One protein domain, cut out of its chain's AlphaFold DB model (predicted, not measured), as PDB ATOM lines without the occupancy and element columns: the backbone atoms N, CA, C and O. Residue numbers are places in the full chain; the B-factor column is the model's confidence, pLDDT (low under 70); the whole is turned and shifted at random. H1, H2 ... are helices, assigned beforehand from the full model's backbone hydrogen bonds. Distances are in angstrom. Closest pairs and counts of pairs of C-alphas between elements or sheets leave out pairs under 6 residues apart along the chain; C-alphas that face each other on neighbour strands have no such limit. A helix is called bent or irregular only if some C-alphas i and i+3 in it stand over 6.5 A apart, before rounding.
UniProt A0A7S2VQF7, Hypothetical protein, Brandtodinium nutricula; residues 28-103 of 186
ATOM      1  N   ALA A  28     -45.945   3.452 -42.608       69.12
ATOM      2  CA  ALA A  28     -45.812   4.916 -42.583       69.12
ATOM      3  C   ALA A  28     -44.862   5.416 -41.478       69.12
ATOM      4  O   ALA A  28     -44.139   6.389 -41.654       69.12
ATOM      5  N   LYS A  29     -44.798   4.678 -40.363       71.94
ATOM      6  CA  LYS A  29     -43.893   4.927 -39.232       71.94
ATOM      7  C   LYS A  29     -42.405   4.879 -39.614       71.94
ATOM      8  O   LYS A  29     -41.608   5.602 -39.032       71.94
ATOM      9  N   LYS A  30     -42.019   4.032 -40.577       78.38
ATOM     10  CA  LYS A  30     -40.624   3.897 -41.025       78.38
ATOM     11  C   LYS A  30     -40.213   5.044 -41.948       78.38
ATOM     12  O   LYS A  30     -39.077   5.492 -41.875       78.38
ATOM     13  N   VAL A  31     -41.138   5.521 -42.784       80.12
ATOM     14  CA  VAL A  31     -40.892   6.625 -43.727       80.12
ATOM     15  C   VAL A  31     -40.600   7.918 -42.966       80.12
ATOM     16  O   VAL A  31     -39.535   8.494 -43.146       80.12
ATOM     17  N   VAL A  32     -41.468   8.293 -42.024       80.50
ATOM     18  CA  VAL A  32     -41.281   9.509 -41.210       80.50
ATOM     19  C   VAL A  32     -40.056   9.441 -40.296       80.50
ATOM     20  O   VAL A  32     -39.391  10.444 -40.071       80.50
ATOM     21  N   GLY A  33     -39.715   8.249 -39.788       83.06
ATOM     22  CA  GLY A  33     -38.495   8.059 -39.002       83.06
ATOM     23  C   GLY A  33     -37.230   8.268 -39.839       83.06
ATOM     24  O   GLY A  33     -36.276   8.878 -39.366       83.06
ATOM     25  N   MET A  34     -37.238   7.805 -41.093       84.56
ATOM     26  CA  MET A  34     -36.133   8.003 -42.035       84.56
ATOM     27  C   MET A  34     -35.994   9.474 -42.446       84.56
ATOM     28  O   MET A  34     -34.879   9.983 -42.535       84.56
ATOM     29  N   GLU A  35     -37.115  10.158 -42.665       85.31
ATOM     30  CA  GLU A  35     -37.147  11.592 -42.961       85.31
ATOM     31  C   GLU A  35     -36.597  12.410 -41.789       85.31
ATOM     32  O   GLU A  35     -35.704  13.230 -41.982       85.31
ATOM     33  N   GLY A  36     -37.054  12.131 -40.564       85.44
ATOM     34  CA  GLY A  36     -36.529  12.773 -39.360       85.44
ATOM     35  C   GLY A  36     -35.031  12.525 -39.173       85.44
ATOM     36  O   GLY A  36     -34.297  13.449 -38.838       85.44
ATOM     37  N   PHE A  37     -34.551  11.309 -39.455       88.19
ATOM     38  CA  PHE A  37     -33.125  10.985 -39.386       88.19
ATOM     39  C   PHE A  37     -32.291  11.801 -40.386       88.19
ATOM     40  O   PHE A  37     -31.300  12.419 -39.994       88.19
ATOM     41  N   TRP A  38     -32.708  11.855 -41.654       89.25
ATOM     42  CA  TRP A  38     -32.032  12.674 -42.667       89.25
ATOM     43  C   TRP A  38     -32.142  14.171 -42.374       89.25
ATOM     44  O   TRP A  38     -31.162  14.888 -42.552       89.25
ATOM     45  N   GLY A  39     -33.285  14.640 -41.873       87.69
ATOM     46  CA  GLY A  39     -33.479  16.027 -41.450       87.69
ATOM     47  C   GLY A  39     -32.535  16.424 -40.315       87.69
ATOM     48  O   GLY A  39     -31.871  17.456 -40.406       87.69
ATOM     49  N   CYS A  40     -32.396  15.575 -39.291       88.25
ATOM     50  CA  CYS A  40     -31.431  15.778 -38.209       88.25
ATOM     51  C   CYS A  40     -29.985  15.776 -38.720       88.25
ATOM     52  O   CYS A  40     -29.191  16.611 -38.295       88.25
ATOM     53  N   LEU A  41     -29.638  14.874 -39.645       90.69
ATOM     54  CA  LEU A  41     -28.294  14.802 -40.221       90.69
ATOM     55  C   LEU A  41     -27.962  16.050 -41.047       90.69
ATOM     56  O   LEU A  41     -26.890  16.630 -40.877       90.69
ATOM     57  N   ILE A  42     -28.889  16.501 -41.894       90.06
ATOM     58  CA  ILE A  42     -28.726  17.730 -42.680       90.06
ATOM     59  C   ILE A  42     -28.613  18.936 -41.746       90.06
ATOM     60  O   ILE A  42     -27.716  19.757 -41.937       90.06
ATOM     61  N   MET A  43     -29.448  19.026 -40.704       86.81
ATOM     62  CA  MET A  43     -29.340  20.117 -39.732       86.81
ATOM     63  C   MET A  43     -28.028  20.100 -38.956       86.81
ATOM     64  O   MET A  43     -27.438  21.158 -38.770       86.81
ATOM     65  N   ALA A  44     -27.513  18.931 -38.568       86.00
ATOM     66  CA  ALA A  44     -26.209  18.833 -37.915       86.00
ATOM     67  C   ALA A  44     -25.076  19.360 -38.814       86.00
ATOM     68  O   ALA A  44     -24.200  20.092 -38.347       86.00
ATOM     69  N   VAL A  45     -25.116  19.045 -40.114       86.50
ATOM     70  CA  VAL A  45     -24.153  19.571 -41.095       86.50
ATOM     71  C   VAL A  45     -24.302  21.084 -41.250       86.50
ATOM     72  O   VAL A  45     -23.304  21.795 -41.170       86.50
ATOM     73  N   VAL A  46     -25.523  21.598 -41.415       85.88
ATOM     74  CA  VAL A  46     -25.777  23.041 -41.571       85.88
ATOM     75  C   VAL A  46     -25.325  23.828 -40.340       85.88
ATOM     76  O   VAL A  46     -24.641  24.835 -40.500       85.88
ATOM     77  N   LEU A  47     -25.629  23.353 -39.128       81.62
ATOM     78  CA  LEU A  47     -25.182  23.986 -37.881       81.62
ATOM     79  C   LEU A  47     -23.652  24.007 -37.771       81.62
ATOM     80  O   LEU A  47     -23.076  25.013 -37.367       81.62
ATOM     81  N   THR A  48     -22.981  22.930 -38.185       78.56
ATOM     82  CA  THR A  48     -21.508  22.862 -38.186       78.56
ATOM     83  C   THR A  48     -20.886  23.791 -39.236       78.56
ATOM     84  O   THR A  48     -19.833  24.385 -39.013       78.56
ATOM     85  N   LEU A  49     -21.528  23.950 -40.395       81.00
ATOM     86  CA  LEU A  49     -21.087  24.902 -41.417       81.00
ATOM     87  C   LEU A  49     -21.309  26.352 -40.970       81.00
ATOM     88  O   LEU A  49     -20.436  27.191 -41.174       81.00
ATOM     89  N   MET A  50     -22.447  26.647 -40.338       74.00
ATOM     90  CA  MET A  50     -22.746  27.976 -39.799       74.00
ATOM     91  C   MET A  50     -21.771  28.374 -38.690       74.00
ATOM     92  O   MET A  50     -21.329  29.519 -38.670       74.00
ATOM     93  N   SER A  51     -21.376  27.437 -37.823       71.75
ATOM     94  CA  SER A  51     -20.392  27.725 -36.778       71.75
ATOM     95  C   SER A  51     -18.988  27.974 -37.346       71.75
ATOM     96  O   SER A  51     -18.289  28.857 -36.867       71.75
ATOM     97  N   THR A  52     -18.569  27.254 -38.390       69.69
ATOM     98  CA  THR A  52     -17.182  27.327 -38.895       69.69
ATOM     99  C   THR A  52     -16.933  28.373 -39.983       69.69
ATOM    100  O   THR A  52     -15.809  28.859 -40.106       69.69
ATOM    101  N   VAL A  53     -17.940  28.714 -40.795       68.69
ATOM    102  CA  VAL A  53     -17.769  29.575 -41.982       68.69
ATOM    103  C   VAL A  53     -18.164  31.031 -41.716       68.69
ATOM    104  O   VAL A  53     -17.644  31.930 -42.378       68.69
ATOM    105  N   VAL A  54     -19.066  31.288 -40.762       64.00
ATOM    106  CA  VAL A  54     -19.596  32.633 -40.492       64.00
ATOM    107  C   VAL A  54     -19.002  33.182 -39.190       64.00
ATOM    108  O   VAL A  54     -19.413  32.751 -38.111       64.00
ATOM    109  N   PRO A  55     -18.065  34.149 -39.255       61.03
ATOM    110  CA  PRO A  55     -17.542  34.782 -38.054       61.03
ATOM    111  C   PRO A  55     -18.650  35.592 -37.369       61.03
ATOM    112  O   PRO A  55     -19.229  36.504 -37.962       61.03
ATOM    113  N   GLY A  56     -18.970  35.225 -36.129       61.53
ATOM    114  CA  GLY A  56     -19.993  35.881 -35.310       61.53
ATOM    115  C   GLY A  56     -19.436  36.903 -34.320       61.53
ATOM    116  O   GLY A  56     -18.241  36.928 -34.029       61.53
ATOM    117  N   SER A  57     -20.336  37.745 -33.803       60.19
ATOM    118  CA  SER A  57     -20.025  38.844 -32.876       60.19
ATOM    119  C   SER A  57     -19.592  38.371 -31.481       60.19
ATOM    120  O   SER A  57     -18.868  39.102 -30.811       60.19
ATOM    121  N   ASP A  58     -19.982  37.161 -31.066       53.06
ATOM    122  CA  ASP A  58     -19.642  36.579 -29.763       53.06
ATOM    123  C   ASP A  58     -18.659  35.411 -29.942       53.06
ATOM    124  O   ASP A  58     -18.962  34.403 -30.579       53.06
ATOM    125  N   ALA A  59     -17.435  35.561 -29.424       55.94
ATOM    126  CA  ALA A  59     -16.356  34.560 -29.485       55.94
ATOM    127  C   ALA A  59     -16.030  33.995 -30.895       55.94
ATOM    128  O   ALA A  59     -15.459  32.908 -31.024       55.94
ATOM    129  N   GLY A  60     -16.366  34.727 -31.965       57.66
ATOM    130  CA  GLY A  60     -16.050  34.368 -33.351       57.66
ATOM    131  C   GLY A  60     -17.028  33.402 -34.028       57.66
ATOM    132  O   GLY A  60     -16.770  33.024 -35.166       57.66
ATOM    133  N   HIS A  61     -18.151  33.040 -33.396       58.00
ATOM    134  CA  HIS A  61     -19.143  32.101 -33.943       58.00
ATOM    135  C   HIS A  61     -20.554  32.707 -33.863       58.00
ATOM    136  O   HIS A  61     -20.893  33.341 -32.869       58.00
ATOM    137  N   TYR A  62     -21.378  32.566 -34.910       59.59
ATOM    138  CA  TYR A  62     -22.736  33.148 -34.929       59.59
ATOM    139  C   TYR A  62     -23.747  32.307 -34.130       59.59
ATOM    140  O   TYR A  62     -24.611  32.846 -33.447       59.59
ATOM    141  N   GLU A  63     -23.617  30.981 -34.192       63.88
ATOM    142  CA  GLU A  63     -24.428  30.033 -33.430       63.88
ATOM    143  C   GLU A  63     -23.590  28.770 -33.169       63.88
ATOM    144  O   GLU A  63     -23.157  28.085 -34.099       63.88
ATOM    145  N   SER A  64     -23.316  28.477 -31.897       70.38
ATOM    146  CA  SER A  64     -22.501  27.332 -31.488       70.38
ATOM    147  C   SER A  64     -23.391  26.241 -30.905       70.38
ATOM    148  O   SER A  64     -23.886  26.364 -29.786       70.38
ATOM    149  N   ALA A  65     -23.532  25.126 -31.629       74.88
ATOM    150  CA  ALA A  65     -24.220  23.927 -31.145       74.88
ATOM    151  C   ALA A  65     -23.805  23.473 -29.720       74.88
ATOM    152  O   ALA A  65     -24.699  23.151 -28.934       74.88
ATOM    153  N   PRO A  66     -22.509  23.457 -29.329       77.25
ATOM    154  CA  PRO A  66     -22.128  23.072 -27.966       77.25
ATOM    155  C   PRO A  66     -22.611  24.060 -26.894       77.25
ATOM    156  O   PRO A  66     -22.999  23.626 -25.812       77.25
ATOM    157  N   GLU A  67     -22.658  25.357 -27.201       76.81
ATOM    158  CA  GLU A  67     -23.128  26.384 -26.264       76.81
ATOM    159  C   GLU A  67     -24.646  26.289 -26.065       76.81
ATOM    160  O   GLU A  67     -25.145  26.319 -24.941       76.81
ATOM    161  N   GLY A  68     -25.391  26.049 -27.150       80.88
ATOM    162  CA  GLY A  68     -26.831  25.790 -27.075       80.88
ATOM    163  C   GLY A  68     -27.162  24.543 -26.246       80.88
ATOM    164  O   GLY A  68     -28.093  24.558 -25.439       80.88
ATOM    165  N   LEU A  69     -26.364  23.475 -26.377       82.00
ATOM    166  CA  LEU A  69     -26.500  22.276 -25.543       82.00
ATOM    167  C   LEU A  69     -26.157  22.549 -24.073       82.00
ATOM    168  O   LEU A  69     -26.821  22.009 -23.187       82.00
ATOM    169  N   TYR A  70     -25.168  23.404 -23.806       84.31
ATOM    170  CA  TYR A  70     -24.824  23.826 -22.452       84.31
ATOM    171  C   TYR A  70     -25.975  24.602 -21.791       84.31
ATOM    172  O   TYR A  70     -26.392  24.262 -20.681       84.31
ATOM    173  N   MET A  71     -26.574  25.565 -22.500       84.56
ATOM    174  CA  MET A  71     -27.744  26.311 -22.013       84.56
ATOM    175  C   MET A  71     -28.962  25.404 -21.792       84.56
ATOM    176  O   MET A  71     -29.693  25.570 -20.810       84.56
ATOM    177  N   LEU A  72     -29.165  24.416 -22.669       85.94
ATOM    178  CA  LEU A  72     -30.244  23.438 -22.535       85.94
ATOM    179  C   LEU A  72     -30.063  22.545 -21.300       85.94
ATOM    180  O   LEU A  72     -31.036  22.264 -20.601       85.94
ATOM    181  N   ALA A  73     -28.830  22.114 -21.019       85.00
ATOM    182  CA  ALA A  73     -28.519  21.262 -19.874       85.00
ATOM    183  C   ALA A  73     -28.604  22.007 -18.532       85.00
ATOM    184  O   ALA A  73     -28.924  21.396 -17.512       85.00
ATOM    185  N   HIS A  74     -28.321  23.313 -18.517       90.06
ATOM    186  CA  HIS A  74     -28.268  24.104 -17.287       90.06
ATOM    187  C   HIS A  74     -29.609  24.755 -16.899       90.06
ATOM    188  O   HIS A  74     -29.779  25.172 -15.753       90.06
ATOM    189  N   SER A  75     -30.584  24.820 -17.815       91.50
ATOM    190  CA  SER A  75     -31.909  25.394 -17.549       91.50
ATOM    191  C   SER A  75     -32.999  24.315 -17.477       91.50
ATOM    192  O   SER A  75     -33.381  23.756 -18.510       91.50
ATOM    193  N   PRO A  76     -33.581  24.040 -16.291       85.81
ATOM    194  CA  PRO A  76     -34.600  22.998 -16.143       85.81
ATOM    195  C   PRO A  76     -35.893  23.315 -16.910       85.81
ATOM    196  O   PRO A  76     -36.587  22.401 -17.352       85.81
ATOM    197  N   ALA A  77     -36.206  24.600 -17.116       88.75
ATOM    198  CA  ALA A  77     -37.360  25.020 -17.908       88.75
ATOM    199  C   ALA A  77     -37.187  24.655 -19.392       88.75
ATOM    200  O   ALA A  77     -38.089  24.078 -19.999       88.75
ATOM    201  N   LEU A  78     -36.006  24.922 -19.964       88.50
ATOM    202  CA  LEU A  78     -35.703  24.559 -21.353       88.50
ATOM    203  C   LEU A  78     -35.634  23.041 -21.525       88.50
ATOM    204  O   LEU A  78     -36.177  22.507 -22.493       88.50
ATOM    205  N   LEU A  79     -35.045  22.341 -20.552       89.44
ATOM    206  CA  LEU A  79     -34.936  20.886 -20.571       89.44
ATOM    207  C   LEU A  79     -36.305  20.186 -20.569       89.44
ATOM    208  O   LEU A  79     -36.417  19.095 -21.111       89.44
ATOM    209  N   ALA A  80     -37.351  20.796 -20.004       90.88
ATOM    210  CA  ALA A  80     -38.715  20.271 -20.086       90.88
ATOM    211  C   ALA A  80     -39.442  20.702 -21.377       90.88
ATOM    212  O   ALA A  80     -40.135  19.898 -22.010       90.88
ATOM    213  N   LEU A  81     -39.284  21.964 -21.792       90.06
ATOM    214  CA  LEU A  81     -39.998  22.540 -22.938       90.06
ATOM    215  C   LEU A  81     -39.521  21.987 -24.286       90.06
ATOM    216  O   LEU A  81     -40.339  21.683 -25.152       90.06
ATOM    217  N   VAL A  82     -38.215  21.807 -24.472       90.56
ATOM    218  CA  VAL A  82     -37.658  21.335 -25.749       90.56
ATOM    219  C   VAL A  82     -38.103  19.906 -26.097       90.56
ATOM    220  O   VAL A  82     -38.682  19.721 -27.169       90.56
ATOM    221  N   PRO A  83     -37.920  18.881 -25.241       90.12
ATOM    222  CA  PRO A  83     -38.352  17.527 -25.579       90.12
ATOM    223  C   PRO A  83     -39.878  17.393 -25.653       90.12
ATOM    224  O   PRO A  83     -40.374  16.622 -26.475       90.12
ATOM    225  N   SER A  84     -40.641  18.148 -24.852       91.88
ATOM    226  CA  SER A  84     -42.110  18.150 -24.955       91.88
ATOM    227  C   SER A  84     -42.589  18.760 -26.277       91.88
ATOM    228  O   SER A  84     -43.486  18.206 -26.924       91.88
ATOM    229  N   TYR A  85     -41.939  19.828 -26.745       90.56
ATOM    230  CA  TYR A  85     -42.175  20.394 -28.071       90.56
ATOM    231  C   TYR A  85     -41.803  19.406 -29.187       90.56
ATOM    232  O   TYR A  85     -42.621  19.142 -30.068       90.56
ATOM    233  N   MET A  86     -40.622  18.779 -29.121       89.12
ATOM    234  CA  MET A  86     -40.198  17.767 -30.101       89.12
ATOM    235  C   MET A  86     -41.175  16.588 -30.176       89.12
ATOM    236  O   MET A  86     -41.541  16.154 -31.269       89.12
ATOM    237  N   CYS A  87     -41.634  16.093 -29.023       90.88
ATOM    238  CA  CYS A  87     -42.636  15.033 -28.949       90.88
ATOM    239  C   CYS A  87     -43.950  15.463 -29.619       90.88
ATOM    240  O   CYS A  87     -44.511  14.719 -30.424       90.88
ATOM    241  N   SER A  88     -44.397  16.694 -29.362       91.56
ATOM    242  CA  SER A  88     -45.611  17.254 -29.968       91.56
ATOM    243  C   SER A  88     -45.509  17.329 -31.491       91.56
ATOM    244  O   SER A  88     -46.424  16.896 -32.194       91.56
ATOM    245  N   VAL A  89     -44.377  17.807 -32.017       88.19
ATOM    246  CA  VAL A  89     -44.129  17.868 -33.465       88.19
ATOM    247  C   VAL A  89     -44.082  16.462 -34.072       88.19
ATOM    248  O   VAL A  89     -44.681  16.232 -35.120       88.19
ATOM    249  N   ALA A  90     -43.453  15.493 -33.406       86.50
ATOM    250  CA  ALA A  90     -43.407  14.111 -33.883       86.50
ATOM    251  C   ALA A  90     -44.806  13.470 -33.952       86.50
ATOM    252  O   ALA A  90     -45.157  12.841 -34.956       86.50
ATOM    253  N   VAL A  91     -45.629  13.661 -32.915       88.19
ATOM    254  CA  VAL A  91     -47.020  13.181 -32.887       88.19
ATOM    255  C   VAL A  91     -47.859  13.870 -33.963       88.19
ATOM    256  O   VAL A  91     -48.649  13.200 -34.635       88.19
ATOM    257  N   TYR A  92     -47.666  15.174 -34.175       85.12
ATOM    258  CA  TYR A  92     -48.334  15.928 -35.234       85.12
ATOM    259  C   TYR A  92     -47.982  15.374 -36.620       85.12
ATOM    260  O   TYR A  92     -48.882  15.058 -37.400       85.12
ATOM    261  N   SER A  93     -46.696  15.155 -36.902       83.44
ATOM    262  CA  SER A  93     -46.232  14.601 -38.180       83.44
ATOM    263  C   SER A  93     -46.755  13.182 -38.421       83.44
ATOM    264  O   SER A  93     -47.236  12.873 -39.515       83.44
ATOM    265  N   LEU A  94     -46.751  12.324 -37.395       82.69
ATOM    266  CA  LEU A  94     -47.319  10.973 -37.470       82.69
ATOM    267  C   LEU A  94     -48.824  11.001 -37.753       82.69
ATOM    268  O   LEU A  94     -49.306  10.303 -38.649       82.69
ATOM    269  N   THR A  95     -49.562  11.823 -37.008       84.06
ATOM    270  CA  THR A  95     -51.013  11.973 -37.165       84.06
ATOM    271  C   THR A  95     -51.344  12.531 -38.545       84.06
ATOM    272  O   THR A  95     -52.218  11.994 -39.222       84.06
ATOM    273  N   GLY A  96     -50.590  13.522 -39.023       79.12
ATOM    274  CA  GLY A  96     -50.749  14.089 -40.357       79.12
ATOM    275  C   GLY A  96     -50.563  13.058 -41.472       79.12
ATOM    276  O   GLY A  96     -51.284  13.104 -42.467       79.12
ATOM    277  N   ILE A  97     -49.621  12.112 -41.343       78.69
ATOM    278  CA  ILE A  97     -49.410  11.066 -42.368       78.69
ATOM    279  C   ILE A  97     -50.549  10.042 -42.315       78.69
ATOM    280  O   ILE A  97     -51.054   9.603 -43.349       78.69
ATOM    281  N   VAL A  98     -50.992   9.678 -41.110       81.62
ATOM    282  CA  VAL A  98     -52.114   8.748 -40.919       81.62
ATOM    283  C   VAL A  98     -53.425   9.329 -41.456       81.62
ATOM    284  O   VAL A  98     -54.180   8.605 -42.107       81.62
ATOM    285  N   VAL A  99     -53.693  10.614 -41.213       80.00
ATOM    286  CA  VAL A  99     -54.874  11.323 -41.732       80.00
ATOM    287  C   VAL A  99     -54.770  11.505 -43.244       80.00
ATOM    288  O   VAL A  99     -55.727  11.180 -43.947       80.00
ATOM    289  N   GLY A 100     -53.604  11.912 -43.757       75.06
ATOM    290  CA  GLY A 100     -53.360  12.044 -45.197       75.06
ATOM    291  C   GLY A 100     -53.579  10.732 -45.954       75.06
ATOM    292  O   GLY A 100     -54.191  10.724 -47.015       75.06
ATOM    293  N   LYS A 101     -53.209   9.590 -45.362       74.06
ATOM    294  CA  LYS A 101     -53.484   8.270 -45.949       74.06
ATOM    295  C   LYS A 101     -54.979   7.921 -46.016       74.06
ATOM    296  O   LYS A 101     -55.373   7.131 -46.868       74.06
ATOM    297  N   ARG A 102     -55.803   8.434 -45.095       76.12
ATOM    298  CA  ARG A 102     -57.244   8.121 -45.034       76.12
ATOM    299  C   ARG A 102     -58.105   9.087 -45.845       76.12
ATOM    300  O   ARG A 102     -59.099   8.647 -46.402       76.12
ATOM    301  N   MET A 103     -57.741  10.369 -45.866       74.12
ATOM    302  CA  MET A 103     -58.570  11.458 -46.405       74.12
ATOM    303  C   MET A 103     -57.901  12.224 -47.558       74.12
ATOM    304  O   MET A 103     -58.487  13.154 -48.106       74.12
TER     305      MET A 103
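This is residues 28 to 103 of the 186 residues of the protein "Hypothetical protein" of Brandtodinium nutricula (UniProt A0A7S2VQF7). Three helices make the sides of an open, hollow triangle: the two long ones, H1 and H3, form a V that meets near the start of H1 and the later part of H3, and the short H2 closes the wide end. The long loop of residues 54 to 64 makes the corner between H1 and H2, and H2 turns sharply into H3 at the other corner. The printed part has 76 residues with three named helices, in the order H1, H2, H3, and no named strand; the class is all helix. The whole is loose, with a radius of gyration of the C-alphas of 16.3 A, and elongated, spanning 51 by 30 by 17 A.

H1 is residues 28 to 53, 37.3 A from first to last C-alpha; it begins at C-alpha 28, (-45.812, 4.916, -42.583). H2 is residues 65 to 74, 14.4 A long, with C-alpha 65 at (-24.220, 23.927, -31.145). H3 is residues 76 to 103, 40.3 A long, and ends at C-alpha 103, (-58.570, 11.458, -46.405). H3 is neither bent nor irregular, but only just: C-alphas 80 and 83 are 6.2 A apart.

H1 only just touches H2, with 3 pairs of C-alphas within 8 A, and with its residues 47 to 51 alone. Their closest C-alphas are those of Leu 47 and Ala 65, 6.8 A apart. The lines of H1 and H2 stand at 71 degrees, only just about perpendicular. H2 and H3 touch only at the corner by their link, and only just, with 3 pairs of C-alphas within 8 A; the closest are those of Leu 72 and Leu 79, 5.7 A apart. They run opposite ways at a steep tilt of 68 degrees, only just short of about perpendicular. H3 touches H1 with residues 93 to 98 alone, and H1 touches H3 with residues 28 to 32 alone. Their closest C-alphas are those of Ala 28 and Ile 97, 7.1 A apart. H1 and H3 run opposite ways at a steep tilt of 45 degrees. Every O i to N i+4 pair is within hydrogen-bond range in H1 and H2, and 23 of 24 are in H3.

The two C-alphas farthest apart are those of Ala 59 and Arg 102, at 51.1 A, while the first and last printed C-alphas are 14.8 A apart. Residues 37 to 43 of H1, residues 73 to 78, of which 76 to 78 belong to H3, and residues 83 to 89 of H3 stand free. The link from H1 to H2, 11 residues, is long; that from H2 to H3, 1 residue, is tight. The printed part has no cut. The mean pLDDT of the printed part is 80.1; residue 28 and residues 52 to 63 are under 70.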